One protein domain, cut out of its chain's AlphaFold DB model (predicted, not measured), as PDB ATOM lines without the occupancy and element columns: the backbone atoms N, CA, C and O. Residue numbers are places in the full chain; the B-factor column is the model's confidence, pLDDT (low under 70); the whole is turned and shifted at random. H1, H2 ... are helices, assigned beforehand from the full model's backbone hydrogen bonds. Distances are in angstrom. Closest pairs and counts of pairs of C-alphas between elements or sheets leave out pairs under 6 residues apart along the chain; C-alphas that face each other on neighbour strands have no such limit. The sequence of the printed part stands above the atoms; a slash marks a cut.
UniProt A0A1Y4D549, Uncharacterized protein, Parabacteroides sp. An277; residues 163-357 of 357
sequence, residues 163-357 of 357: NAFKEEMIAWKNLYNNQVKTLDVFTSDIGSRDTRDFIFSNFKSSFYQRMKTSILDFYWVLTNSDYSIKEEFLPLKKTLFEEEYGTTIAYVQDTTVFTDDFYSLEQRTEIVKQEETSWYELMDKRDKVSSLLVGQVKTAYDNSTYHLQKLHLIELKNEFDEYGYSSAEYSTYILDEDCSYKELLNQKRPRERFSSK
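What this domain is: This is residues 163 to 357 of the 357 residues of an uncharacterized protein of Parabacteroides sp. An277 (UniProt A0A1Y4D549). Five helices, H1 to H5, run side by side in an up-and-down bundle, each running against the one before it; H1 pairs with H4 and H2 with H5, while the shorter H3 packs on both H4 and H5. After H5 the last stretch, with the three small helices H6, H7 and H8, folds back near the end of H5. The printed part has 195 residues, with eight named helices, H1 to H8 in order, and no named strand: all helix. It is compact, with a radius of gyration of the C-alphas of 17.6 A, and elongated, spanning 54 by 34 by 33 A.

How they stand to each other: The longest helix, H2, residues 193 to 223, touches H5, residues 295 to 318, with residues 210 to 222 alone; the closest C-alphas are those of Ser 214 and Ser 304, 5.4 A apart. H1, residues 163 to 186, only just touches H2, with 3 pairs of C-alphas within 8 A, the closest Tyr 176 and Phe 207 at 7.5 A. H1 touches H4, residues 265 to 292, opposite ways at a shallow tilt of 23 degrees, closest at the C-alphas of Asn 178 and Glu 275, 4.8 A. H3, residues 238 to 252, touches H4, closest at the C-alphas of Ile 249 and Thr 269, 5.8 A, and H5, at those of Glu 244 and Leu 316, 6.3 A. H1 and H5 are apart. H7, residues 341 to 346, is close to H5 but not clearly touching, with the C-alphas of Ile 314 and Leu 344 7.0 A apart. H6, residues 328 to 331, and H8, residues 350 to 354, are close but not clearly touching, closest at the C-alphas of Tyr 330 and Phe 354, 6.6 A. Every O i to N i+4 pair is within hydrogen-bond range in H1, H3, H5, H7 and H8, against 26 of 27 in H2 and 23 of 24 in H4; H6 is too short for such a pair.

Where its parts are: H2 is 44.0 A long, H4 41.8 A, H5 35.0 A, H1 34.8 A and H3 21.3 A. H1 begins at C-alpha 163, (-31.565, -48.164, -39.995), and H8 ends at C-alpha 354, (-59.469, -12.125, -31.656).

The domain as a whole: The C-alphas farthest apart, those of Ser 225 and Asp 261, are 56.0 A apart. The printed part has no cut; the links H2 to H3 and H3 to H4 are long. Residues 325 to 326 and 356 to 357 have pLDDT under 70.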
ATOM      1  N   ASN A 163     -30.689 -48.181 -38.826       96.38
ATOM      2  CA  ASN A 163     -31.565 -48.164 -39.995       96.38
ATOM      3  C   ASN A 163     -32.937 -47.569 -39.662       96.38
ATOM      4  O   ASN A 163     -33.437 -46.755 -40.436       96.38
ATOM      5  N   ALA A 164     -33.514 -47.915 -38.509       97.62
ATOM      6  CA  ALA A 164     -34.758 -47.315 -38.031       97.62
ATOM      7  C   ALA A 164     -34.612 -45.797 -37.843       97.62
ATOM      8  O   ALA A 164     -35.450 -45.037 -38.320       97.62
ATOM      9  N   PHE A 165     -33.505 -45.352 -37.249       96.75
ATOM     10  CA  PHE A 165     -33.213 -43.936 -37.046       96.75
ATOM     11  C   PHE A 165     -32.985 -43.184 -38.369       96.75
ATOM     12  O   PHE A 165     -33.458 -42.065 -38.543       96.75
ATOM     13  N   LYS A 166     -32.341 -43.805 -39.369       96.00
ATOM     14  CA  LYS A 166     -32.246 -43.225 -40.725       96.00
ATOM     15  C   LYS A 166     -33.615 -43.051 -41.379       96.00
ATOM     16  O   LYS A 166     -33.848 -42.031 -42.020       96.00
ATOM     17  N   GLU A 167     -34.509 -44.032 -41.239       98.06
ATOM     18  CA  GLU A 167     -35.889 -43.904 -41.722       98.06
ATOM     19  C   GLU A 167     -36.634 -42.773 -40.999       98.06
ATOM     20  O   GLU A 167     -37.359 -42.023 -41.648       98.06
ATOM     21  N   GLU A 168     -36.419 -42.608 -39.690       98.25
ATOM     22  CA  GLU A 168     -36.956 -41.481 -38.920       98.25
ATOM     23  C   GLU A 168     -36.465 -40.135 -39.468       98.25
ATOM     24  O   GLU A 168     -37.274 -39.244 -39.712       98.25
ATOM     25  N   MET A 169     -35.164 -39.984 -39.742       96.81
ATOM     26  CA  MET A 169     -34.613 -38.740 -40.302       96.81
ATOM     27  C   MET A 169     -35.173 -38.411 -41.694       96.81
ATOM     28  O   MET A 169     -35.353 -37.241 -42.036       96.81
ATOM     29  N   ILE A 170     -35.496 -39.428 -42.498       97.50
ATOM     30  CA  ILE A 170     -36.202 -39.236 -43.772       97.50
ATOM     31  C   ILE A 170     -37.631 -38.734 -43.522       97.50
ATOM     32  O   ILE A 170     -38.060 -37.791 -44.187       97.50
ATOM     33  N   ALA A 171     -38.349 -39.314 -42.556       98.44
ATOM     34  CA  ALA A 171     -39.707 -38.890 -42.213       98.44
ATOM     35  C   ALA A 171     -39.747 -37.449 -41.676       98.44
ATOM     36  O   ALA A 171     -40.599 -36.666 -42.090       98.44
ATOM     37  N   TRP A 172     -38.772 -37.050 -40.855       97.56
ATOM     38  CA  TRP A 172     -38.594 -35.657 -40.440       97.56
ATOM     39  C   TRP A 172     -38.430 -34.704 -41.623       97.56
ATOM     40  O   TRP A 172     -39.094 -33.672 -41.689       97.56
ATOM     41  N   LYS A 173     -37.579 -35.058 -42.594       96.50
ATOM     42  CA  LYS A 173     -37.391 -34.255 -43.808       96.50
ATOM     43  C   LYS A 173     -38.674 -34.163 -44.639       96.50
ATOM     44  O   LYS A 173     -38.951 -33.114 -45.218       96.50
ATOM     45  N   ASN A 174     -39.451 -35.242 -44.717       98.06
ATOM     46  CA  ASN A 174     -40.749 -35.234 -45.395       98.06
ATOM     47  C   ASN A 174     -41.734 -34.294 -44.688       98.06
ATOM     48  O   ASN A 174     -42.360 -33.476 -45.362       98.06
ATOM     49  N   LEU A 175     -41.808 -34.360 -43.353       98.38
ATOM     50  CA  LEU A 175     -42.633 -33.459 -42.550       98.38
ATOM     51  C   LEU A 175     -42.228 -31.998 -42.763       98.38
ATOM     52  O   LEU A 175     -43.092 -31.204 -43.116       98.38
ATOM     53  N   TYR A 176     -40.935 -31.668 -42.668       97.50
ATOM     54  CA  TYR A 176     -40.424 -30.320 -42.952       97.50
ATOM     55  C   TYR A 176     -40.910 -29.809 -44.309       97.50
ATOM     56  O   TYR A 176     -41.520 -28.750 -44.406       97.50
ATOM     57  N   ASN A 177     -40.680 -30.587 -45.372       97.81
ATOM     58  CA  ASN A 177     -41.030 -30.174 -46.729       97.81
ATOM     59  C   ASN A 177     -42.537 -29.947 -46.905       97.81
ATOM     60  O   ASN A 177     -42.928 -29.110 -47.716       97.81
ATOM     61  N   ASN A 178     -43.377 -30.706 -46.202       98.50
ATOM     62  CA  ASN A 178     -44.824 -30.547 -46.287       98.50
ATOM     63  C   ASN A 178     -45.335 -29.412 -45.389       98.50
ATOM     64  O   ASN A 178     -46.157 -28.638 -45.864       98.50
ATOM     65  N   GLN A 179     -44.770 -29.211 -44.196       97.62
ATOM     66  CA  GLN A 179     -45.049 -28.032 -43.368       97.62
ATOM     67  C   GLN A 179     -44.645 -26.727 -44.064       97.62
ATOM     68  O   GLN A 179     -45.402 -25.766 -44.030       97.62
ATOM     69  N   VAL A 180     -43.514 -26.698 -44.781       96.81
ATOM     70  CA  VAL A 180     -43.119 -25.551 -45.623       96.81
ATOM     71  C   VAL A 180     -44.202 -25.231 -46.658       96.81
ATOM     72  O   VAL A 180     -44.524 -24.065 -46.858       96.81
ATOM     73  N   LYS A 181     -44.794 -26.239 -47.311       97.31
ATOM     74  CA  LYS A 181     -45.885 -26.010 -48.277       97.31
ATOM     75  C   LYS A 181     -47.163 -25.541 -47.596       97.31
ATOM     76  O   LYS A 181     -47.853 -24.693 -48.151       97.31
ATOM     77  N   THR A 182     -47.495 -26.099 -46.434       96.94
ATOM     78  CA  THR A 182     -48.637 -25.632 -45.646       96.94
ATOM     79  C   THR A 182     -48.436 -24.169 -45.291       96.94
ATOM     80  O   THR A 182     -49.264 -23.348 -45.664       96.94
ATOM     81  N   LEU A 183     -47.296 -23.805 -44.707       95.19
ATOM     82  CA  LEU A 183     -46.943 -22.419 -44.410       95.19
ATOM     83  C   LEU A 183     -47.032 -21.513 -45.650       95.19
ATOM     84  O   LEU A 183     -47.504 -20.382 -45.559       95.19
ATOM     85  N   ASP A 184     -46.647 -22.011 -46.826       93.94
ATOM     86  CA  ASP A 184     -46.780 -21.283 -48.093       93.94
ATOM     87  C   ASP A 184     -48.242 -20.988 -48.459       93.94
ATOM     88  O   ASP A 184     -48.552 -19.897 -48.927       93.94
ATOM     89  N   VAL A 185     -49.166 -21.912 -48.176       94.06
ATOM     90  CA  VAL A 185     -50.613 -21.662 -48.300       94.06
ATOM     91  C   VAL A 185     -51.056 -20.583 -47.313       94.06
ATOM     92  O   VAL A 185     -51.687 -19.612 -47.730       94.06
ATOM     93  N   PHE A 186     -50.689 -20.713 -46.034       91.44
ATOM     94  CA  PHE A 186     -51.060 -19.765 -44.972       91.44
ATOM     95  C   PHE A 186     -50.548 -18.343 -45.234       91.44
ATOM     96  O   PHE A 186     -51.196 -17.365 -44.873       91.44
ATOM     97  N   THR A 187     -49.411 -18.226 -45.914       90.69
ATOM     98  CA  THR A 187     -48.751 -16.949 -46.207       90.69
ATOM     99  C   THR A 187     -48.924 -16.479 -47.653       90.69
ATOM    100  O   THR A 187     -48.380 -15.438 -48.024       90.69
ATOM    101  N   SER A 188     -49.676 -17.213 -48.480       87.56
ATOM    102  CA  SER A 188     -49.781 -16.959 -49.926       87.56
ATOM    103  C   SER A 188     -50.314 -15.564 -50.258       87.56
ATOM    104  O   SER A 188     -49.767 -14.894 -51.134       87.56
ATOM    105  N   ASP A 189     -51.300 -15.090 -49.494       82.31
ATOM    106  CA  ASP A 189     -51.925 -13.775 -49.662       82.31
ATOM    107  C   ASP A 189     -51.123 -12.622 -48.996       82.31
ATOM    108  O   ASP A 189     -51.517 -11.453 -49.065       82.31
ATOM    109  N   ILE A 190     -49.958 -12.901 -48.387       82.88
ATOM    110  CA  ILE A 190     -49.055 -11.864 -47.862       82.88
ATOM    111  C   ILE A 190     -48.324 -11.183 -49.029       82.88
ATOM    112  O   ILE A 190     -47.431 -11.749 -49.660       82.88
ATOM    113  N   GLY A 191     -48.664  -9.916 -49.283       73.12
ATOM    114  CA  GLY A 191     -48.118  -9.139 -50.406       73.12
ATOM    115  C   GLY A 191     -46.654  -8.690 -50.272       73.12
ATOM    116  O   GLY A 191     -46.078  -8.206 -51.246       73.12
ATOM    117  N   SER A 192     -46.039  -8.827 -49.092       83.44
ATOM    118  CA  SER A 192     -44.625  -8.496 -48.866       83.44
ATOM    119  C   SER A 192     -43.759  -9.750 -48.952       83.44
ATOM    120  O   SER A 192     -43.880 -10.658 -48.128       83.44
ATOM    121  N   ARG A 193     -42.845  -9.769 -49.929       81.88
ATOM    122  CA  ARG A 193     -41.845 -10.834 -50.070       81.88
ATOM    123  C   ARG A 193     -40.954 -10.934 -48.833       81.88
ATOM    124  O   ARG A 193     -40.790 -12.028 -48.316       81.88
ATOM    125  N   ASP A 194     -40.466  -9.806 -48.327       80.25
ATOM    126  CA  ASP A 194     -39.561  -9.775 -47.172       80.25
ATOM    127  C   ASP A 194     -40.241 -10.327 -45.908       80.25
ATOM    128  O   ASP A 194     -39.628 -11.045 -45.123       80.25
ATOM    129  N   THR A 195     -41.543 -10.057 -45.739       82.69
ATOM    130  CA  THR A 195     -42.330 -10.619 -44.626       82.69
ATOM    131  C   THR A 195     -42.451 -12.135 -44.740       82.69
ATOM    132  O   THR A 195     -42.316 -12.838 -43.742       82.69
ATOM    133  N   ARG A 196     -42.682 -12.653 -45.952       86.38
ATOM    134  CA  ARG A 196     -42.716 -14.100 -46.188       86.38
ATOM    135  C   ARG A 196     -41.354 -14.721 -45.911       86.38
ATOM    136  O   ARG A 196     -41.284 -15.663 -45.135       86.38
ATOM    137  N   ASP A 197     -40.282 -14.161 -46.464       86.00
ATOM    138  CA  ASP A 197     -38.921 -14.665 -46.257       86.00
ATOM    139  C   ASP A 197     -38.564 -14.708 -44.753       86.00
ATOM    140  O   ASP A 197     -38.017 -15.702 -44.279       86.00
ATOM    141  N   PHE A 198     -38.972 -13.701 -43.969       86.25
ATOM    142  CA  PHE A 198     -38.842 -13.706 -42.506       86.25
ATOM    143  C   PHE A 198     -39.625 -14.850 -41.833       86.25
ATOM    144  O   PHE A 198     -39.061 -15.575 -41.012       86.25
ATOM    145  N   ILE A 199     -40.895 -15.052 -42.206       89.56
ATOM    146  CA  ILE A 199     -41.740 -16.138 -41.680       89.56
ATOM    147  C   ILE A 199     -41.111 -17.509 -41.947       89.56
ATOM    148  O   ILE A 199     -40.992 -18.330 -41.037       89.56
ATOM    149  N   PHE A 200     -40.664 -17.751 -43.181       92.12
ATOM    150  CA  PHE A 200     -40.022 -19.012 -43.553       92.12
ATOM    151  C   PHE A 200     -38.714 -19.239 -42.791       92.12
ATOM    152  O   PHE A 200     -38.451 -20.362 -42.358       92.12
ATOM    153  N   SER A 201     -37.916 -18.190 -42.587       91.12
ATOM    154  CA  SER A 201     -36.687 -18.267 -41.796       91.12
ATOM    155  C   SER A 201     -36.958 -18.594 -40.324       91.12
ATOM    156  O   SER A 201     -36.290 -19.467 -39.772       91.12
ATOM    157  N   ASN A 202     -37.968 -17.981 -39.697       91.06
ATOM    158  CA  ASN A 202     -38.358 -18.301 -38.317       91.06
ATOM    159  C   ASN A 202     -38.894 -19.723 -38.181       91.06
ATOM    160  O   ASN A 202     -38.480 -20.452 -37.279       91.06
ATOM    161  N   PHE A 203     -39.771 -20.136 -39.102       94.31
ATOM    162  CA  PHE A 203     -40.264 -21.509 -39.154       94.31
ATOM    163  C   PHE A 203     -39.100 -22.497 -39.252       94.31
ATOM    164  O   PHE A 203     -39.028 -23.458 -38.489       94.31
ATOM    165  N   LYS A 204     -38.148 -22.234 -40.155       94.50
ATOM    166  CA  LYS A 204     -36.965 -23.070 -40.347       94.50
ATOM    167  C   LYS A 204     -36.122 -23.152 -39.072       94.50
ATOM    168  O   LYS A 204     -35.781 -24.258 -38.659       94.50
ATOM    169  N   SER A 205     -35.821 -22.019 -38.436       93.00
ATOM    170  CA  SER A 205     -35.086 -21.967 -37.162       93.00
ATOM    171  C   SER A 205     -35.775 -22.800 -36.082       93.00
ATOM    172  O   SER A 205     -35.149 -23.680 -35.493       93.00
ATOM    173  N   SER A 206     -37.077 -22.588 -35.879       93.62
ATOM    174  CA  SER A 206     -37.852 -23.315 -34.873       93.62
ATOM    175  C   SER A 206     -37.925 -24.816 -35.185       93.62
ATOM    176  O   SER A 206     -37.713 -25.647 -34.304       93.62
ATOM    177  N   PHE A 207     -38.108 -25.199 -36.453       95.56
ATOM    178  CA  PHE A 207     -38.116 -26.604 -36.863       95.56
ATOM    179  C   PHE A 207     -36.785 -27.303 -36.562       95.56
ATOM    180  O   PHE A 207     -36.770 -28.372 -35.942       95.56
ATOM    181  N   TYR A 208     -35.659 -26.692 -36.936       94.81
ATOM    182  CA  TYR A 208     -34.342 -27.252 -36.630       94.81
ATOM    183  C   TYR A 208     -34.048 -27.267 -35.134       94.81
ATOM    184  O   TYR A 208     -33.470 -28.240 -34.659       94.81
ATOM    185  N   GLN A 209     -34.506 -26.276 -34.370       92.38
ATOM    186  CA  GLN A 209     -34.392 -26.279 -32.914       92.38
ATOM    187  C   GLN A 209     -35.161 -27.453 -32.285       92.38
ATOM    188  O   GLN A 209     -34.629 -28.132 -31.403       92.38
ATOM    189  N   ARG A 210     -36.376 -27.760 -32.761       92.94
ATOM    190  CA  ARG A 210     -37.152 -28.930 -32.306       92.94
ATOM    191  C   ARG A 210     -36.446 -30.240 -32.627       92.94
ATOM    192  O   ARG A 210     -36.307 -31.098 -31.750       92.94
ATOM    193  N   MET A 211     -35.954 -30.382 -33.858       94.00
ATOM    194  CA  MET A 211     -35.163 -31.545 -34.257       94.00
ATOM    195  C   MET A 211     -33.905 -31.682 -33.397       94.00
ATOM    196  O   MET A 211     -33.650 -32.760 -32.861       94.00
ATOM    197  N   LYS A 212     -33.154 -30.585 -33.228       92.19
ATOM    198  CA  LYS A 212     -31.937 -30.487 -32.415       92.19
ATOM    199  C   LYS A 212     -32.211 -30.957 -30.988       92.19
ATOM    200  O   LYS A 212     -31.554 -31.881 -30.523       92.19
ATOM    201  N   THR A 213     -33.226 -30.415 -30.320       90.44
ATOM    202  CA  THR A 213     -33.622 -30.856 -28.973       90.44
ATOM    203  C   THR A 213     -33.921 -32.357 -28.929       90.44
ATOM    204  O   THR A 213     -33.387 -33.060 -28.070       90.44
ATOM    205  N   SER A 214     -34.695 -32.882 -29.888       89.62
ATOM    206  CA  SER A 214     -35.020 -34.313 -29.920       89.62
ATOM    207  C   SER A 214     -33.792 -35.210 -30.099       89.62
ATOM    208  O   SER A 214     -33.759 -36.288 -29.507       89.62
ATOM    209  N   ILE A 215     -32.812 -34.823 -30.924       92.06
ATOM    210  CA  ILE A 215     -31.606 -35.640 -31.135       92.06
ATOM    211  C   ILE A 215     -30.630 -35.531 -29.961       92.06
ATOM    212  O   ILE A 215     -29.955 -36.508 -29.645       92.06
ATOM    213  N   LEU A 216     -30.572 -34.379 -29.290       91.00
ATOM    214  CA  LEU A 216     -29.672 -34.151 -28.162       91.00
ATOM    215  C   LEU A 216     -30.068 -34.976 -26.946       91.00
ATOM    216  O   LEU A 216     -29.199 -35.600 -26.348       91.00
ATOM    217  N   ASP A 217     -31.360 -35.050 -26.617       91.19
ATOM    218  CA  ASP A 217     -31.838 -35.921 -25.536       91.19
ATOM    219  C   ASP A 217     -31.428 -37.378 -25.767       91.19
ATOM    220  O   ASP A 217     -30.989 -38.069 -24.842       91.19
ATOM    221  N   PHE A 218     -31.521 -37.834 -27.019       92.88
ATOM    222  CA  PHE A 218     -31.125 -39.185 -27.389       92.88
ATOM    223  C   PHE A 218     -29.600 -39.371 -27.339       92.88
ATOM    224  O   PHE A 218     -29.103 -40.375 -26.832       92.88
ATOM    225  N   TYR A 219     -28.835 -38.388 -27.802       92.12
ATOM    226  CA  TYR A 219     -27.378 -38.426 -27.755       92.12
ATOM    227  C   TYR A 219     -26.839 -38.393 -26.315       92.12
ATOM    228  O   TYR A 219     -25.936 -39.162 -25.977       92.12
ATOM    229  N   TRP A 220     -27.425 -37.586 -25.429       90.38
ATOM    230  CA  TRP A 220     -27.011 -37.472 -24.025       90.38
ATOM    231  C   TRP A 220     -27.298 -38.716 -23.221       90.38
ATOM    232  O   TRP A 220     -26.421 -39.170 -22.494       90.38
ATOM    233  N   VAL A 221     -28.474 -39.317 -23.391       91.94
ATOM    234  CA  VAL A 221     -28.784 -40.556 -22.673       91.94
ATOM    235  C   VAL A 221     -27.903 -41.730 -23.126       91.94
ATOM    236  O   VAL A 221     -27.699 -42.668 -22.360       91.94
ATOM    237  N   LEU A 222     -27.362 -41.689 -24.352       90.88
ATOM    238  CA  LEU A 222     -26.437 -42.704 -24.869       90.88
ATOM    239  C   LEU A 222     -24.985 -42.490 -24.421       90.88
ATOM    240  O   LEU A 222     -24.262 -43.460 -24.213       90.88
ATOM    241  N   THR A 223     -24.546 -41.238 -24.297       88.75
ATOM    242  CA  THR A 223     -23.134 -40.900 -24.032       88.75
ATOM    243  C   THR A 223     -22.840 -40.556 -22.580       88.75
ATOM    244  O   THR A 223     -21.682 -40.592 -22.168       88.75
ATOM    245  N   ASN A 224     -23.864 -40.241 -21.787       87.06
ATOM    246  CA  ASN A 224     -23.700 -39.745 -20.432       87.06
ATOM    247  C   ASN A 224     -24.589 -40.521 -19.449       87.06
ATOM    248  O   ASN A 224     -25.810 -40.369 -19.431       87.06
ATOM    249  N   SER A 225     -23.962 -41.352 -18.609       83.50
ATOM    250  CA  SER A 225     -24.660 -42.241 -17.664       83.50
ATOM    251  C   SER A 225     -25.528 -41.503 -16.648       83.50
ATOM    252  O   SER A 225     -26.494 -42.071 -16.142       83.50
ATOM    253  N   ASP A 226     -25.192 -40.246 -16.361       85.75
ATOM    254  CA  ASP A 226     -25.845 -39.438 -15.332       85.75
ATOM    255  C   ASP A 226     -26.912 -38.498 -15.922       85.75
ATOM    256  O   ASP A 226     -27.503 -37.694 -15.199       85.75
ATOM    257  N   TYR A 227     -27.177 -38.583 -17.232       89.31
ATOM    258  CA  TYR A 227     -28.177 -37.747 -17.890       89.31
ATOM    259  C   TYR A 227     -29.591 -38.048 -17.383       89.31
ATOM    260  O   TYR A 227     -30.082 -39.172 -17.475       89.31
ATOM    261  N   SER A 228     -30.296 -37.018 -16.924       87.56
ATOM    262  CA  SER A 228     -31.711 -37.095 -16.565       87.56
ATOM    263  C   SER A 228     -32.519 -36.092 -17.375       87.56
ATOM    264  O   SER A 228     -32.119 -34.929 -17.489       87.56
ATOM    265  N   ILE A 229     -33.686 -36.518 -17.858       89.00
ATOM    266  CA  ILE A 229     -34.670 -35.614 -18.460       89.00
ATOM    267  C   ILE A 229     -35.021 -34.492 -17.476       89.00
ATOM    268  O   ILE A 229     -35.212 -34.731 -16.284       89.00
ATOM    269  N   LYS A 230     -35.048 -33.254 -17.975       86.19
ATOM    270  CA  LYS A 230     -35.301 -32.059 -17.151       86.19
ATOM    271  C   LYS A 230     -36.788 -31.820 -16.909       86.19
ATOM    272  O   LYS A 230     -37.162 -31.336 -15.846       86.19
ATOM    273  N   GLU A 231     -37.602 -32.157 -17.900       91.88
ATOM    274  CA  GLU A 231     -39.050 -31.988 -17.901       91.88
ATOM    275  C   GLU A 231     -39.703 -33.253 -18.459       91.88
ATOM    276  O   GLU A 231     -39.211 -33.843 -19.426       91.88
ATOM    277  N   GLU A 232     -40.793 -33.676 -17.821       94.56
ATOM    278  CA  GLU A 232     -41.594 -34.819 -18.246       94.56
ATOM    279  C   GLU A 232     -42.806 -34.347 -19.052       94.56
ATOM    280  O   GLU A 232     -43.617 -33.547 -18.583       94.56
ATOM    281  N   PHE A 233     -42.955 -34.903 -20.250       96.94
ATOM    282  CA  PHE A 233     -44.074 -34.650 -21.146       96.94
ATOM    283  C   PHE A 233     -45.038 -35.837 -21.155       96.94
ATOM    284  O   PHE A 233     -44.672 -36.986 -20.909       96.94
ATOM    285  N   LEU A 234     -46.304 -35.557 -21.448       96.81
ATOM    286  CA  LEU A 234     -47.369 -36.550 -21.543       96.81
ATOM    287  C   LEU A 234     -47.682 -36.881 -23.008       96.81
ATOM    288  O   LEU A 234     -47.772 -35.958 -23.826       96.81
ATOM    289  N   PRO A 235     -47.937 -38.163 -23.332       97.50
ATOM    290  CA  PRO A 235     -48.368 -38.552 -24.665       97.50
ATOM    291  C   PRO A 235     -49.713 -37.914 -25.008       97.50
ATOM    292  O   PRO A 235     -50.654 -37.925 -24.205       97.50
ATOM    293  N   LEU A 236     -49.826 -37.414 -26.236       97.81
ATOM    294  CA  LEU A 236     -51.071 -36.881 -26.773       97.81
ATOM    295  C   LEU A 236     -51.782 -37.927 -27.630       97.81
ATOM    296  O   LEU A 236     -51.172 -38.736 -28.328       97.81
ATOM    297  N   LYS A 237     -53.114 -37.931 -27.563       96.69
ATOM    298  CA  LYS A 237     -53.931 -38.880 -28.322       96.69
ATOM    299  C   LYS A 237     -53.953 -38.492 -29.793       96.69
ATOM    300  O   LYS A 237     -54.205 -37.336 -30.112       96.69
ATOM    301  N   LYS A 238     -53.840 -39.493 -30.670       97.06
ATOM    302  CA  LYS A 238     -53.970 -39.333 -32.124       97.06
ATOM    303  C   LYS A 238     -55.210 -38.527 -32.535       97.06
ATOM    304  O   LYS A 238     -55.107 -37.651 -33.381       97.06
ATOM    305  N   THR A 239     -56.348 -38.769 -31.882       97.00
ATOM    306  CA  THR A 239     -57.618 -38.087 -32.184       97.00
ATOM    307  C   THR A 239     -57.536 -36.565 -32.058       97.00
ATOM    308  O   THR A 239     -58.249 -35.876 -32.768       97.00
ATOM    309  N   LEU A 240     -56.655 -36.029 -31.201       97.06
ATOM    310  CA  LEU A 240     -56.449 -34.579 -31.093       97.06
ATOM    311  C   LEU A 240     -55.845 -34.007 -32.380       97.06
ATOM    312  O   LEU A 240     -56.270 -32.954 -32.840       97.06
ATOM    313  N   PHE A 241     -54.884 -34.711 -32.982       98.19
ATOM    314  CA  PHE A 241     -54.283 -34.298 -34.249       98.19
ATOM    315  C   PHE A 241     -55.274 -34.448 -35.404       98.19
ATOM    316  O   PHE A 241     -55.376 -33.542 -36.218       98.19
ATOM    317  N   GLU A 242     -56.056 -35.534 -35.442       97.88
ATOM    318  CA  GLU A 242     -57.120 -35.724 -36.446       97.88
ATOM    319  C   GLU A 242     -58.159 -34.579 -36.392       97.88
ATOM    320  O   GLU A 242     -58.578 -34.060 -37.427       97.88
ATOM    321  N   GLU A 243     -58.545 -34.141 -35.188       96.62
ATOM    322  CA  GLU A 243     -59.457 -33.007 -34.978       96.62
ATOM    323  C   GLU A 243     -58.844 -31.666 -35.424       96.62
ATOM    324  O   GLU A 243     -59.498 -30.880 -36.122       96.62
ATOM    325  N   GLU A 244     -57.588 -31.397 -35.057       97.12
ATOM    326  CA  GLU A 244     -56.921 -30.144 -35.424       97.12
ATOM    327  C   GLU A 244     -56.576 -30.080 -36.915       97.12
ATOM    328  O   GLU A 244     -56.795 -29.039 -37.531       97.12
ATOM    329  N   TYR A 245     -56.149 -31.179 -37.542       98.12
ATOM    330  CA  TYR A 245     -55.988 -31.237 -38.997       98.12
ATOM    331  C   TYR A 245     -57.321 -31.054 -39.720       98.12
ATOM    332  O   TYR A 245     -57.385 -30.295 -40.686       98.12
ATOM    333  N   GLY A 246     -58.410 -31.655 -39.226       97.69
ATOM    334  CA  GLY A 246     -59.753 -31.412 -39.760       97.69
ATOM    335  C   GLY A 246     -60.151 -29.932 -39.708       97.69
ATOM    336  O   GLY A 246     -60.700 -29.396 -40.674       97.69
ATOM    337  N   THR A 247     -59.813 -29.250 -38.614       95.81
ATOM    338  CA  THR A 247     -60.065 -27.811 -38.440       95.81
ATOM    339  C   THR A 247     -59.181 -26.961 -39.359       95.81
ATOM    340  O   THR A 247     -59.672 -26.027 -39.993       95.81
ATOM    341  N   THR A 248     -57.901 -27.310 -39.499       95.62
ATOM    342  CA  THR A 248     -56.951 -26.659 -40.415       95.62
ATOM    343  C   THR A 248     -57.379 -26.829 -41.874       95.62
ATOM    344  O   THR A 248     -57.366 -25.861 -42.629       95.62
ATOM    345  N   ILE A 249     -57.856 -28.014 -42.273       96.75
ATOM    346  CA  ILE A 249     -58.417 -28.258 -43.611       96.75
ATOM    347  C   ILE A 249     -59.645 -27.377 -43.852       96.75
ATOM    348  O   ILE A 249     -59.737 -26.734 -44.895       96.75
ATOM    349  N   ALA A 250     -60.575 -27.316 -42.894       94.69
ATOM    350  CA  ALA A 250     -61.742 -26.445 -43.007       94.69
ATOM    351  C   ALA A 250     -61.336 -24.966 -43.119       94.69
ATOM    352  O   ALA A 250     -61.969 -24.209 -43.851       94.69
ATOM    353  N   TYR A 251     -60.260 -24.563 -42.434       92.31
ATOM    354  CA  TYR A 251     -59.737 -23.205 -42.508       92.31
ATOM    355  C   TYR A 251     -59.180 -22.869 -43.889       92.31
ATOM    356  O   TYR A 251     -59.612 -21.894 -44.496       92.31
ATOM    357  N   VAL A 252     -58.286 -23.699 -44.428       93.31
ATOM    358  CA  VAL A 252     -57.694 -23.448 -45.751       93.31
ATOM    359  C   VAL A 252     -58.697 -23.594 -46.897       93.31
ATOM    360  O   VAL A 252     -58.349 -23.305 -48.035       93.31
ATOM    361  N   GLN A 253     -59.931 -24.030 -46.629       93.19
ATOM    362  CA  GLN A 253     -61.052 -24.038 -47.576       93.19
ATOM    363  C   GLN A 253     -61.911 -22.765 -47.515       93.19
ATOM    364  O   GLN A 253     -62.736 -22.556 -48.406       93.19
ATOM    365  N   ASP A 254     -61.737 -21.914 -46.500       90.88
ATOM    366  CA  ASP A 254     -62.502 -20.681 -46.338       90.88
ATOM    367  C   ASP A 254     -62.087 -19.640 -47.390       90.88
ATOM    368  O   ASP A 254     -61.018 -19.032 -47.325       90.88
ATOM    369  N   THR A 255     -62.957 -19.427 -48.376       87.12
ATOM    370  CA  THR A 255     -62.729 -18.483 -49.478       87.12
ATOM    371  C   THR A 255     -62.881 -17.017 -49.073       87.12
ATOM    372  O   THR A 255     -62.623 -16.133 -49.887       87.12
ATOM    373  N   THR A 256     -63.306 -16.733 -47.837       87.19
ATOM    374  CA  THR A 256     -63.287 -15.369 -47.286       87.19
ATOM    375  C   THR A 256     -61.913 -14.979 -46.751       87.19
ATOM    376  O   THR A 256     -61.635 -13.788 -46.625       87.19
ATOM    377  N   VAL A 257     -61.064 -15.971 -46.468       84.50
ATOM    378  CA  VAL A 257     -59.705 -15.777 -45.951       84.50
ATOM    379  C   VAL A 257     -58.666 -16.013 -47.037       84.50
ATOM    380  O   VAL A 257     -57.751 -15.211 -47.177       84.50
ATOM    381  N   PHE A 258     -58.833 -17.076 -47.818       86.94
ATOM    382  CA  PHE A 258     -57.862 -17.510 -48.814       86.94
ATOM    383  C   PHE A 258     -58.413 -17.373 -50.227       86.94
ATOM    384  O   PHE A 258     -59.496 -17.885 -50.543       86.94
ATOM    385  N   THR A 259     -57.637 -16.737 -51.098       85.44
ATOM    386  CA  THR A 259     -57.983 -16.609 -52.515       85.44
ATOM    387  C   THR A 259     -57.587 -17.859 -53.315       85.44
ATOM    388  O   THR A 259     -56.723 -18.637 -52.912       85.44
ATOM    389  N   ASP A 260     -58.220 -18.070 -54.475       87.62
ATOM    390  CA  ASP A 260     -57.813 -19.113 -55.435       87.62
ATOM    391  C   ASP A 260     -56.703 -18.627 -56.396       87.62
ATOM    392  O   ASP A 260     -56.356 -19.331 -57.346       87.62
ATOM    393  N   ASP A 261     -56.140 -17.432 -56.170       88.44
ATOM    394  CA  ASP A 261     -55.168 -16.808 -57.079       88.44
ATOM    395  C   ASP A 261     -53.802 -17.516 -57.047       88.44
ATOM    396  O   ASP A 261     -53.099 -17.557 -58.061       88.44
ATOM    397  N   PHE A 262     -53.441 -18.110 -55.904       88.88
ATOM    398  CA  PHE A 262     -52.179 -18.839 -55.709       88.88
ATOM    399  C   PHE A 262     -52.364 -20.358 -55.678       88.88
ATOM    400  O   PHE A 262     -51.597 -21.089 -56.308       88.88
ATOM    401  N   TYR A 263     -53.391 -20.830 -54.968       93.19
ATOM    402  CA  TYR A 263     -53.716 -22.248 -54.831       93.19
ATOM    403  C   TYR A 263     -55.221 -22.453 -54.907       93.19
ATOM    404  O   TYR A 263     -55.978 -21.854 -54.143       93.19
ATOM    405  N   SER A 264     -55.659 -23.381 -55.754       94.88
ATOM    406  CA  SER A 264     -57.057 -23.800 -55.747       94.88
ATOM    407  C   SER A 264     -57.430 -24.432 -54.403       94.88
ATOM    408  O   SER A 264     -56.587 -25.004 -53.707       94.88
ATOM    409  N   LEU A 265     -58.715 -24.400 -54.052       94.44
ATOM    410  CA  LEU A 265     -59.248 -25.094 -52.871       94.44
ATOM    411  C   LEU A 265     -58.783 -26.562 -52.764       94.44
ATOM    412  O   LEU A 265     -58.439 -27.034 -51.676       94.44
ATOM    413  N   GLU A 266     -58.747 -27.286 -53.888       96.19
ATOM    414  CA  GLU A 266     -58.276 -28.677 -53.939       96.19
ATOM    415  C   GLU A 266     -56.785 -28.776 -53.593       96.19
ATOM    416  O   GLU A 266     -56.404 -29.614 -52.777       96.19
ATOM    417  N   GLN A 267     -55.952 -27.884 -54.143       97.44
ATOM    418  CA  GLN A 267     -54.517 -27.843 -53.850       97.44
ATOM    419  C   GLN A 267     -54.248 -27.521 -52.379       97.44
ATOM    420  O   GLN A 267     -53.454 -28.215 -51.750       97.44
ATOM    421  N   ARG A 268     -54.939 -26.524 -51.814       96.25
ATOM    422  CA  ARG A 268     -54.826 -26.155 -50.392       96.25
ATOM    423  C   ARG A 268     -55.156 -27.337 -49.482       96.25
ATOM    424  O   ARG A 268     -54.398 -27.661 -48.572       96.25
ATOM    425  N   THR A 269     -56.258 -28.025 -49.780       97.00
ATOM    426  CA  THR A 269     -56.695 -29.215 -49.032       97.00
ATOM    427  C   THR A 269     -55.671 -30.348 -49.119       97.00
ATOM    428  O   THR A 269     -55.372 -30.991 -48.116       97.00
ATOM    429  N   GLU A 270     -55.152 -30.617 -50.316       98.31
ATOM    430  CA  GLU A 270     -54.184 -31.689 -50.541       98.31
ATOM    431  C   GLU A 270     -52.844 -31.411 -49.847       98.31
ATOM    432  O   GLU A 270     -52.261 -32.321 -49.267       98.31
ATOM    433  N   ILE A 271     -52.385 -30.156 -49.832       98.38
ATOM    434  CA  ILE A 271     -51.154 -29.754 -49.137       98.38
ATOM    435  C   ILE A 271     -51.238 -30.073 -47.637       98.38
ATOM    436  O   ILE A 271     -50.355 -30.751 -47.114       98.38
ATOM    437  N   VAL A 272     -52.325 -29.678 -46.965       98.19
ATOM    438  CA  VAL A 272     -52.502 -29.951 -45.527       98.19
ATOM    439  C   VAL A 272     -52.608 -31.458 -45.249       98.19
ATOM    440  O   VAL A 272     -52.034 -31.953 -44.282       98.19
ATOM    441  N   LYS A 273     -53.269 -32.228 -46.125       98.50
ATOM    442  CA  LYS A 273     -53.332 -33.699 -46.005       98.50
ATOM    443  C   LYS A 273     -51.976 -34.382 -46.186       98.50
ATOM    444  O   LYS A 273     -51.722 -35.421 -45.574       98.50
ATOM    445  N   GLN A 274     -51.109 -33.835 -47.037       98.75
ATOM    446  CA  GLN A 274     -49.745 -34.340 -47.205       98.75
ATOM    447  C   GLN A 274     -48.910 -34.105 -45.949       98.75
ATOM    448  O   GLN A 274     -48.153 -34.992 -45.557       98.75
ATOM    449  N   GLU A 275     -49.074 -32.955 -45.293       98.62
ATOM    450  CA  GLU A 275     -48.465 -32.713 -43.986       98.62
ATOM    451  C   GLU A 275     -48.976 -33.703 -42.937       98.62
ATOM    452  O   GLU A 275     -48.161 -34.385 -42.320       98.62
ATOM    453  N   GLU A 276     -50.298 -33.867 -42.811       98.69
ATOM    454  CA  GLU A 276     -50.913 -34.837 -41.893       98.69
ATOM    455  C   GLU A 276     -50.366 -36.257 -42.115       98.69
ATOM    456  O   GLU A 276     -50.016 -36.972 -41.173       98.69
ATOM    457  N   THR A 277     -50.232 -36.664 -43.379       98.75
ATOM    458  CA  THR A 277     -49.661 -37.967 -43.738       98.75
ATOM    459  C   THR A 277     -48.207 -38.090 -43.281       98.75
ATOM    460  O   THR A 277     -47.828 -39.114 -42.713       98.75
ATOM    461  N   SER A 278     -47.385 -37.057 -43.496       98.81
ATOM    462  CA  SER A 278     -45.986 -37.050 -43.055       98.81
ATOM    463  C   SER A 278     -45.831 -36.979 -41.538       98.81
ATOM    464  O   SER A 278     -44.885 -37.561 -41.010       98.81
ATOM    465  N   TRP A 279     -46.758 -36.333 -40.829       98.75
ATOM    466  CA  TRP A 279     -46.796 -36.347 -39.370       98.75
ATOM    467  C   TRP A 279     -46.995 -37.769 -38.839       98.75
ATOM    468  O   TRP A 279     -46.213 -38.236 -38.008       98.75
ATOM    469  N   TYR A 280     -47.984 -38.499 -39.361       98.75
ATOM    470  CA  TYR A 280     -48.202 -39.888 -38.952       98.75
ATOM    471  C   TYR A 280     -47.068 -40.815 -39.386       98.75
ATOM    472  O   TYR A 280     -46.689 -41.694 -38.618       98.75
ATOM    473  N   GLU A 281     -46.471 -40.594 -40.562       98.75
ATOM    474  CA  GLU A 281     -45.268 -41.328 -40.966       98.75
ATOM    475  C   GLU A 281     -44.132 -41.117 -39.954       98.75
ATOM    476  O   GLU A 281     -43.489 -42.087 -39.548       98.75
ATOM    477  N   LEU A 282     -43.905 -39.880 -39.500       98.75
ATOM    478  CA  LEU A 282     -42.903 -39.588 -38.480       98.75
ATOM    479  C   LEU A 282     -43.214 -40.296 -37.157       98.75
ATOM    480  O   LEU A 282     -42.321 -40.932 -36.600       98.75
ATOM    481  N   MET A 283     -44.458 -40.235 -36.669       98.69
ATOM    482  CA  MET A 283     -44.856 -40.937 -35.440       98.69
ATOM    483  C   MET A 283     -44.613 -42.448 -35.544       98.69
ATOM    484  O   MET A 283     -43.996 -43.024 -34.650       98.69
ATOM    485  N   ASP A 284     -44.968 -43.070 -36.670       98.75
ATOM    486  CA  ASP A 284     -44.719 -44.494 -36.918       98.75
ATOM    487  C   ASP A 284     -43.215 -44.830 -36.927       98.75
ATOM    488  O   ASP A 284     -42.789 -45.865 -36.400       98.75
ATOM    489  N   LYS A 285     -42.370 -43.968 -37.519       98.69
ATOM    490  CA  LYS A 285     -40.910 -44.168 -37.500       98.69
ATOM    491  C   LYS A 285     -40.330 -44.029 -36.099       98.69
ATOM    492  O   LYS A 285     -39.461 -44.825 -35.734       98.69
ATOM    493  N   ARG A 286     -40.828 -43.078 -35.312       98.38
ATOM    494  CA  ARG A 286     -40.408 -42.898 -33.919       98.38
ATOM    495  C   ARG A 286     -40.831 -44.071 -33.043       98.38
ATOM    496  O   ARG A 286     -40.015 -44.566 -32.271       98.38
ATOM    497  N   ASP A 287     -42.034 -44.605 -33.232       98.56
ATOM    498  CA  ASP A 287     -42.489 -45.819 -32.544       98.56
ATOM    499  C   ASP A 287     -41.597 -47.027 -32.869       98.56
ATOM    500  O   ASP A 287     -41.232 -47.802 -31.978       98.56
ATOM    501  N   LYS A 288     -41.168 -47.167 -34.132       98.44
ATOM    502  CA  LYS A 288     -40.214 -48.210 -34.540       98.44
ATOM    503  C   LYS A 288     -38.870 -48.057 -33.827       98.44
ATOM    504  O   LYS A 288     -38.384 -49.045 -33.278       98.44
ATOM    505  N   VAL A 289     -38.285 -46.858 -33.792       98.19
ATOM    506  CA  VAL A 289     -37.037 -46.597 -33.048       98.19
ATOM    507  C   VAL A 289     -37.229 -46.905 -31.564       98.19
ATOM    508  O   VAL A 289     -36.481 -47.697 -31.000       98.19
ATOM    509  N   SER A 290     -38.284 -46.369 -30.959       98.31
ATOM    510  CA  SER A 290     -38.642 -46.581 -29.557       98.31
ATOM    511  C   SER A 290     -38.772 -48.065 -29.184       98.31
ATOM    512  O   SER A 290     -38.340 -48.470 -28.102       98.31
ATOM    513  N   SER A 291     -39.316 -48.900 -30.076       98.31
ATOM    514  CA  SER A 291     -39.468 -50.347 -29.852       98.31
ATOM    515  C   SER A 291     -38.143 -51.113 -29.748       98.31
ATOM    516  O   SER A 291     -38.108 -52.195 -29.161       98.31
ATOM    517  N   LEU A 292     -37.057 -50.548 -30.287       97.81
ATOM    518  CA  LEU A 292     -35.704 -51.110 -30.243       97.81
ATOM    519  C   LEU A 292     -34.910 -50.637 -29.017       97.81
ATOM    520  O   LEU A 292     -33.837 -51.164 -28.728       97.81
ATOM    521  N   LEU A 293     -35.419 -49.639 -28.295       97.12
ATOM    522  CA  LEU A 293     -34.769 -49.059 -27.127       97.12
ATOM    523  C   LEU A 293     -35.274 -49.709 -25.836       97.12
ATOM    524  O   LEU A 293     -36.396 -50.205 -25.745       97.12
ATOM    525  N   VAL A 294     -34.454 -49.657 -24.786       95.56
ATOM    526  CA  VAL A 294     -34.806 -50.176 -23.457       95.56
ATOM    527  C   VAL A 294     -34.368 -49.224 -22.346       95.56
ATOM    528  O   VAL A 294     -33.488 -48.382 -22.529       95.56
ATOM    529  N   GLY A 295     -34.986 -49.363 -21.170       94.88
ATOM    530  CA  GLY A 295     -34.588 -48.650 -19.955       94.88
ATOM    531  C   GLY A 295     -34.643 -47.124 -20.079       94.88
ATOM    532  O   GLY A 295     -35.604 -46.553 -20.599       94.88
ATOM    533  N   GLN A 296     -33.603 -46.465 -19.573       94.44
ATOM    534  CA  GLN A 296     -33.506 -45.004 -19.528       94.44
ATOM    535  C   GLN A 296     -33.427 -44.378 -20.924       94.44
ATOM    536  O   GLN A 296     -34.044 -43.343 -21.154       94.44
ATOM    537  N   VAL A 297     -32.756 -45.044 -21.872       94.81
ATOM    538  CA  VAL A 297     -32.649 -44.582 -23.266       94.81
ATOM    539  C   VAL A 297     -34.030 -44.503 -23.913       94.81
ATOM    540  O   VAL A 297     -34.386 -43.477 -24.488       94.81
ATOM    541  N   LYS A 298     -34.849 -45.552 -23.746       96.81
ATOM    542  CA  LYS A 298     -36.244 -45.548 -24.208       96.81
ATOM    543  C   LYS A 298     -37.061 -44.443 -23.544       96.81
ATOM    544  O   LYS A 298     -37.795 -43.745 -24.224       96.81
ATOM    545  N   THR A 299     -36.907 -44.267 -22.234       96.00
ATOM    546  CA  THR A 299     -37.655 -43.252 -21.474       96.00
ATOM    547  C   THR A 299     -37.353 -41.838 -21.979       96.00
ATOM    548  O   THR A 299     -38.277 -41.070 -22.225       96.00
ATOM    549  N   ALA A 300     -36.077 -41.505 -22.196       96.00
ATOM    550  CA  ALA A 300     -35.677 -40.205 -22.735       96.00
ATOM    551  C   ALA A 300     -36.166 -39.998 -24.181       96.00
ATOM    552  O   ALA A 300     -36.655 -38.922 -24.526       96.00
ATOM    553  N   TYR A 301     -36.094 -41.038 -25.016       96.94
ATOM    554  CA  TYR A 301     -36.574 -40.984 -26.398       96.94
ATOM    555  C   TYR A 301     -38.108 -40.841 -26.493       96.94
ATOM    556  O   TYR A 301     -38.622 -40.049 -27.288       96.94
ATOM    557  N   ASP A 302     -38.861 -41.559 -25.660       98.00
ATOM    558  CA  ASP A 302     -40.321 -41.436 -25.587       98.00
ATOM    559  C   ASP A 302     -40.721 -40.038 -25.097       98.00
ATOM    560  O   ASP A 302     -41.586 -39.399 -25.694       98.00
ATOM    561  N   ASN A 303     -40.029 -39.510 -24.083       97.75
ATOM    562  CA  ASN A 303     -40.259 -38.157 -23.580       97.75
ATOM    563  C   ASN A 303     -40.036 -37.082 -24.658       97.75
ATOM    564  O   ASN A 303     -40.870 -36.190 -24.809       97.75
ATOM    565  N   SER A 304     -38.968 -37.191 -25.462       96.69
ATOM    566  CA  SER A 304     -38.743 -36.259 -26.580       96.69
ATOM    567  C   SER A 304     -39.810 -36.393 -27.676       96.69
ATOM    568  O   SER A 304     -40.181 -35.404 -28.306       96.69
ATOM    569  N   THR A 305     -40.384 -37.589 -27.855       97.88
ATOM    570  CA  THR A 305     -41.538 -37.806 -28.746       97.88
ATOM    571  C   THR A 305     -42.787 -37.097 -28.224       97.88
ATOM    572  O   THR A 305     -43.506 -36.467 -28.994       97.88
ATOM    573  N   TYR A 306     -43.042 -37.146 -26.917       98.00
ATOM    574  CA  TYR A 306     -44.185 -36.465 -26.301       98.00
ATOM    575  C   TYR A 306     -44.032 -34.943 -26.322       98.00
ATOM    576  O   TYR A 306     -45.011 -34.227 -26.540       98.00
ATOM    577  N   HIS A 307     -42.805 -34.445 -26.169       97.00
ATOM    578  CA  HIS A 307     -42.505 -33.031 -26.361       97.00
ATOM    579  C   HIS A 307     -42.808 -32.589 -27.800       97.00
ATOM    580  O   HIS A 307     -43.536 -31.622 -28.008       97.00
ATOM    581  N   LEU A 308     -42.345 -33.350 -28.797       97.06
ATOM    582  CA  LEU A 308     -42.640 -33.085 -30.205       97.06
ATOM    583  C   LEU A 308     -44.147 -33.073 -30.495       97.06
ATOM    584  O   LEU A 308     -44.633 -32.187 -31.191       97.06
ATOM    585  N   GLN A 309     -44.900 -34.022 -29.934       98.00
ATOM    586  CA  GLN A 309     -46.361 -34.034 -30.028       98.00
ATOM    587  C   GLN A 309     -46.978 -32.750 -29.466       98.00
ATOM    588  O   GLN A 309     -47.877 -32.185 -30.089       98.00
ATOM    589  N   LYS A 310     -46.510 -32.284 -28.299       97.62
ATOM    590  CA  LYS A 310     -46.981 -31.036 -27.683       97.62
ATOM    591  C   LYS A 310     -46.734 -29.847 -28.611       97.62
ATOM    592  O   LYS A 310     -47.673 -29.108 -28.892       97.62
ATOM    593  N   LEU A 311     -45.505 -29.703 -29.107       96.19
ATOM    594  CA  LEU A 311     -45.117 -28.598 -29.984       96.19
ATOM    595  C   LEU A 311     -45.904 -28.614 -31.294       96.19
ATOM    596  O   LEU A 311     -46.468 -27.599 -31.673       96.19
ATOM    597  N   HIS A 312     -46.045 -29.771 -31.937       97.19
ATOM    598  CA  HIS A 312     -46.804 -29.854 -33.180       97.19
ATOM    599  C   HIS A 312     -48.299 -29.538 -32.990       97.19
ATOM    600  O   HIS A 312     -48.929 -28.902 -33.833       97.19
ATOM    601  N   LEU A 313     -48.885 -29.918 -31.847       97.62
ATOM    602  CA  LEU A 313     -50.259 -29.529 -31.528       97.62
ATOM    603  C   LEU A 313     -50.396 -28.010 -31.317       97.62
ATOM    604  O   LEU A 313     -51.428 -27.442 -31.678       97.62
ATOM    605  N   ILE A 314     -49.376 -27.364 -30.743       96.12
ATOM    606  CA  ILE A 314     -49.303 -25.903 -30.616       96.12
ATOM    607  C   ILE A 314     -49.280 -25.258 -32.008       96.12
ATOM    608  O   ILE A 314     -50.113 -24.389 -32.254       96.12
ATOM    609  N   GLU A 315     -48.439 -25.737 -32.931       94.94
ATOM    610  CA  GLU A 315     -48.360 -25.223 -34.313       94.94
ATOM    611  C   GLU A 315     -49.722 -25.256 -35.020       94.94
ATOM    612  O   GLU A 315     -50.196 -24.255 -35.560       94.94
ATOM    613  N   LEU A 316     -50.408 -26.405 -34.965       95.44
ATOM    614  CA  LEU A 316     -51.719 -26.567 -35.598       95.44
ATOM    615  C   LEU A 316     -52.776 -25.631 -34.996       95.44
ATOM    616  O   LEU A 316     -53.623 -25.106 -35.722       95.44
ATOM    617  N   LYS A 317     -52.738 -25.418 -33.675       94.81
ATOM    618  CA  LYS A 317     -53.679 -24.537 -32.966       94.81
ATOM    619  C   LYS A 317     -53.389 -23.058 -33.176       94.81
ATOM    620  O   LYS A 317     -54.331 -22.265 -33.172       94.81
ATOM    621  N   ASN A 318     -52.121 -22.710 -33.338       93.31
ATOM    622  CA  ASN A 318     -51.676 -21.363 -33.656       93.31
ATOM    623  C   ASN A 318     -51.806 -21.036 -35.143       93.31
ATOM    624  O   ASN A 318     -51.633 -19.882 -35.507       93.31
ATOM    625  N   GLU A 319     -52.159 -22.013 -35.984       89.56
ATOM    626  CA  GLU A 319     -52.364 -21.803 -37.420       89.56
ATOM    627  C   GLU A 319     -51.083 -21.321 -38.124       89.56
ATOM    628  O   GLU A 319     -51.158 -20.624 -39.129       89.56
ATOM    629  N   PHE A 320     -49.915 -21.725 -37.602       87.38
ATOM    630  CA  PHE A 320     -48.587 -21.267 -38.023       87.38
ATOM    631  C   PHE A 320     -48.351 -19.742 -37.883       87.38
ATOM    632  O   PHE A 320     -47.353 -19.220 -38.390       87.38
ATOM    633  N   ASP A 321     -49.226 -19.007 -37.185       84.56
ATOM    634  CA  ASP A 321     -49.099 -17.555 -37.005       84.56
ATOM    635  C   ASP A 321     -47.961 -17.155 -36.047       84.56
ATOM    636  O   ASP A 321     -47.547 -15.992 -36.024       84.56
ATOM    637  N   GLU A 322     -47.425 -18.097 -35.267       79.62
ATOM    638  CA  GLU A 322     -46.310 -17.877 -34.338       79.62
ATOM    639  C   GLU A 322     -45.004 -17.463 -35.034       79.62
ATOM    640  O   GLU A 322     -44.104 -16.923 -34.394       79.62
ATOM    641  N   TYR A 323     -44.906 -17.671 -36.349       80.62
ATOM    642  CA  TYR A 323     -43.697 -17.400 -37.125       80.62
ATOM    643  C   TYR A 323     -43.665 -16.000 -37.775       80.62
ATOM    644  O   TYR A 323     -42.642 -15.634 -38.360       80.62
ATOM    645  N   GLY A 324     -44.746 -15.205 -37.698       71.25
ATOM    646  CA  GLY A 324     -44.910 -13.958 -38.467       71.25
ATOM    647  C   GLY A 324     -45.099 -12.650 -37.693       71.25
ATOM    648  O   GLY A 324     -45.184 -12.613 -36.467       71.25
ATOM    649  N   TYR A 325     -45.181 -11.540 -38.445       60.41
ATOM    650  CA  TYR A 325     -45.419 -10.189 -37.910       60.41
ATOM    651  C   TYR A 325     -46.910  -9.993 -37.605       60.41
ATOM    652  O   TYR A 325     -47.657  -9.379 -38.369       60.41
ATOM    653  N   SER A 326     -47.363 -10.564 -36.493       66.88
ATOM    654  CA  SER A 326     -48.710 -10.331 -35.978       66.88
ATOM    655  C   SER A 326     -48.763  -9.051 -35.135       66.88
ATOM    656  O   SER A 326     -47.752  -8.564 -34.626       66.88
ATOM    657  N   SER A 327     -49.950  -8.447 -35.002       70.94
ATOM    658  CA  SER A 327     -50.105  -7.311 -34.084       70.94
ATOM    659  C   SER A 327     -49.834  -7.760 -32.646       70.94
ATOM    660  O   SER A 327     -50.228  -8.861 -32.276       70.94
ATOM    661  N   ALA A 328     -49.258  -6.888 -31.812       77.94
ATOM    662  CA  ALA A 328     -48.998  -7.211 -30.405       77.94
ATOM    663  C   ALA A 328     -50.259  -7.682 -29.655       77.94
ATOM    664  O   ALA A 328     -50.166  -8.493 -28.741       77.94
ATOM    665  N   GLU A 329     -51.449  -7.208 -30.050       81.88
ATOM    666  CA  GLU A 329     -52.712  -7.713 -29.510       81.88
ATOM    667  C   GLU A 329     -52.995  -9.152 -29.968       81.88
ATOM    668  O   GLU A 329     -53.361  -9.982 -29.139       81.88
ATOM    669  N   TYR A 330     -52.791  -9.468 -31.250       83.69
ATOM    670  CA  TYR A 330     -52.967 -10.820 -31.787       83.69
ATOM    671  C   TYR A 330     -51.996 -11.827 -31.156       83.69
ATOM    672  O   TYR A 330     -52.405 -12.929 -30.788       83.69
ATOM    673  N   SER A 331     -50.742 -11.427 -30.929       83.12
ATOM    674  CA  SER A 331     -49.723 -12.294 -30.327       83.12
ATOM    675  C   SER A 331     -50.116 -12.787 -28.927       83.12
ATOM    676  O   SER A 331     -49.733 -13.883 -28.539       83.12
ATOM    677  N   THR A 332     -50.958 -12.053 -28.183       86.31
ATOM    678  CA  THR A 332     -51.455 -12.501 -26.861       86.31
ATOM    679  C   THR A 332     -52.416 -13.695 -26.909       86.31
ATOM    680  O   THR A 332     -52.777 -14.244 -25.863       86.31
ATOM    681  N   TYR A 333     -52.876 -14.091 -28.100       88.06
ATOM    682  CA  TYR A 333     -53.787 -15.222 -28.279       88.06
ATOM    683  C   TYR A 333     -53.094 -16.509 -28.731       88.06
ATOM    684  O   TYR A 333     -53.735 -17.565 -28.688       88.06
ATOM    685  N   ILE A 334     -51.824 -16.417 -29.129       91.25
ATOM    686  CA  ILE A 334     -50.969 -17.533 -29.538       91.25
ATOM    687  C   ILE A 334     -50.583 -18.345 -28.292       91.25
ATOM    688  O   ILE A 334     -50.387 -17.792 -27.208       91.25
ATOM    689  N   LEU A 335     -50.563 -19.672 -28.417       93.44
ATOM    690  CA  LEU A 335     -50.041 -20.572 -27.392       93.44
ATOM    691  C   LEU A 335     -48.512 -20.549 -27.421       93.44
ATOM    692  O   LEU A 335     -47.924 -20.788 -28.474       93.44
ATOM    693  N   ASP A 336     -47.903 -20.310 -26.265       91.25
ATOM    694  CA  ASP A 336     -46.460 -20.447 -26.067       91.25
ATOM    695  C   ASP A 336     -46.061 -21.933 -25.958       91.25
ATOM    696  O   ASP A 336     -46.874 -22.788 -25.577       91.25
ATOM    697  N   GLU A 337     -44.807 -22.251 -26.274       90.50
ATOM    698  CA  GLU A 337     -44.218 -23.587 -26.144       90.50
ATOM    699  C   GLU A 337     -44.290 -24.100 -24.692       90.50
ATOM    700  O   GLU A 337     -44.498 -25.299 -24.446       90.50
ATOM    701  N   ASP A 338     -44.201 -23.190 -23.717       91.31
ATOM    702  CA  ASP A 338     -44.267 -23.494 -22.285       91.31
ATOM    703  C   ASP A 338     -45.700 -23.666 -21.737       91.31
ATOM    704  O   ASP A 338     -45.878 -24.039 -20.572       91.31
ATOM    705  N   CYS A 339     -46.734 -23.500 -22.577       94.38
ATOM    706  CA  CYS A 339     -48.124 -23.560 -22.128       94.38
ATOM    707  C   CYS A 339     -48.466 -24.891 -21.439       94.38
ATOM    708  O   CYS A 339     -47.952 -25.972 -21.760       94.38
ATOM    709  N   SER A 340     -49.383 -24.840 -20.473       95.88
ATOM    710  CA  SER A 340     -49.819 -26.041 -19.768       95.88
ATOM    711  C   SER A 340     -50.668 -26.945 -20.669       95.88
ATOM    712  O   SER A 340     -51.410 -26.477 -21.530       95.88
ATOM    713  N   TYR A 341     -50.693 -28.257 -20.399       96.69
ATOM    714  CA  TYR A 341     -51.624 -29.177 -21.080       96.69
ATOM    715  C   TYR A 341     -53.090 -28.745 -20.940       96.69
ATOM    716  O   TYR A 341     -53.906 -28.992 -21.824       96.69
ATOM    717  N   LYS A 342     -53.449 -28.088 -19.831       95.81
ATOM    718  CA  LYS A 342     -54.803 -27.563 -19.649       95.81
ATOM    719  C   LYS A 342     -55.090 -26.431 -20.634       95.81
ATOM    720  O   LYS A 342     -56.185 -26.406 -21.187       95.81
ATOM    721  N   GLU A 343     -54.156 -25.508 -20.834       94.75
ATOM    722  CA  GLU A 343     -54.296 -24.441 -21.829       94.75
ATOM    723  C   GLU A 343     -54.326 -25.033 -23.233       94.75
ATOM    724  O   GLU A 343     -55.306 -24.827 -23.942       94.75
ATOM    725  N   LEU A 344     -53.350 -25.880 -23.569       95.88
ATOM    726  CA  LEU A 344     -53.248 -26.541 -24.866       95.88
ATOM    727  C   LEU A 344     -54.553 -27.241 -25.276       95.88
ATOM    728  O   LEU A 344     -55.026 -27.079 -26.396       95.88
ATOM    729  N   LEU A 345     -55.174 -27.993 -24.363       94.44
ATOM    730  CA  LEU A 345     -56.367 -28.789 -24.667       94.44
ATOM    731  C   LEU A 345     -57.679 -27.990 -24.681       94.44
ATOM    732  O   LEU A 345     -58.657 -28.467 -25.249       94.44
ATOM    733  N   ASN A 346     -57.737 -26.816 -24.046       90.81
ATOM    734  CA  ASN A 346     -58.989 -26.057 -23.893       90.81
ATOM    735  C   ASN A 346     -59.000 -24.715 -24.634       90.81
ATOM    736  O   ASN A 346     -60.064 -24.109 -24.782       90.81
ATOM    737  N   GLN A 347     -57.840 -24.213 -25.054       88.06
ATOM    738  CA  GLN A 347     -57.736 -22.922 -25.713       88.06
ATOM    739  C   GLN A 347     -58.277 -22.997 -27.142       88.06
ATOM    740  O   GLN A 347     -57.923 -23.875 -27.931       88.06
ATOM    741  N   LYS A 348     -59.148 -22.035 -27.455       86.56
ATOM    742  CA  LYS A 348     -59.607 -21.755 -28.815       86.56
ATOM    743  C   LYS A 348     -58.483 -21.144 -29.643       86.56
ATOM    744  O   LYS A 348     -57.631 -20.446 -29.087       86.56
ATOM    745  N   ARG A 349     -58.539 -21.344 -30.958       86.62
ATOM    746  CA  ARG A 349     -57.554 -20.801 -31.899       86.62
ATOM    747  C   ARG A 349     -57.480 -19.266 -31.827       86.62
ATOM    748  O   ARG A 349     -58.503 -18.637 -31.519       86.62
ATOM    749  N   PRO A 350     -56.315 -18.652 -32.106       85.62
ATOM    750  CA  PRO A 350     -56.114 -17.210 -31.971       85.62
ATOM    751  C   PRO A 350     -57.195 -16.361 -32.655       85.62
ATOM    752  O   PRO A 350     -57.791 -15.496 -32.007       85.62
ATOM    753  N   ARG A 351     -57.556 -16.678 -33.906       79.81
ATOM    754  CA  ARG A 351     -58.595 -15.957 -34.663       79.81
ATOM    755  C   ARG A 351     -59.976 -15.960 -34.006       79.81
ATOM    756  O   ARG A 351     -60.635 -14.927 -33.963       79.81
ATOM    757  N   GLU A 352     -60.405 -17.082 -33.424       83.25
ATOM    758  CA  GLU A 352     -61.720 -17.176 -32.772       83.25
ATOM    759  C   GLU A 352     -61.806 -16.271 -31.543       83.25
ATOM    760  O   GLU A 352     -62.874 -15.768 -31.188       83.25
ATOM    761  N   ARG A 353     -60.667 -16.083 -30.871       79.69
ATOM    762  CA  ARG A 353     -60.553 -15.233 -29.690       79.69
ATOM    763  C   ARG A 353     -60.422 -13.769 -30.094       79.69
ATOM    764  O   ARG A 353     -61.075 -12.928 -29.479       79.69
ATOM    765  N   PHE A 354     -59.654 -13.478 -31.142       78.25
ATOM    766  CA  PHE A 354     -59.469 -12.125 -31.656       78.25
ATOM    767  C   PHE A 354     -60.773 -11.532 -32.210       78.25
ATOM    768  O   PHE A 354     -61.146 -10.430 -31.824       78.25
ATOM    769  N   SER A 355     -61.528 -12.286 -33.018       71.00
ATOM    770  CA  SER A 355     -62.807 -11.835 -33.601       71.00
ATOM    771  C   SER A 355     -63.973 -11.738 -32.605       71.00
ATOM    772  O   SER A 355     -65.071 -11.342 -32.988       71.00
ATOM    773  N   SER A 356     -63.774 -12.143 -31.347       60.78
ATOM    774  CA  SER A 356     -64.800 -12.080 -30.293       60.78
ATOM    775  C   SER A 356     -64.806 -10.765 -29.496       60.78
ATOM    776  O   SER A 356     -65.649 -10.595 -28.610       60.78
ATOM    777  N   LYS A 357     -63.884  -9.849 -29.815       54.53
ATOM    778  CA  LYS A 357     -63.858  -8.449 -29.374       54.53
ATOM    779  C   LYS A 357     -64.411  -7.545 -30.468       54.53
ATOM    780  O   LYS A 357     -65.057  -6.541 -30.093       54.53
TER     781      LYS A 357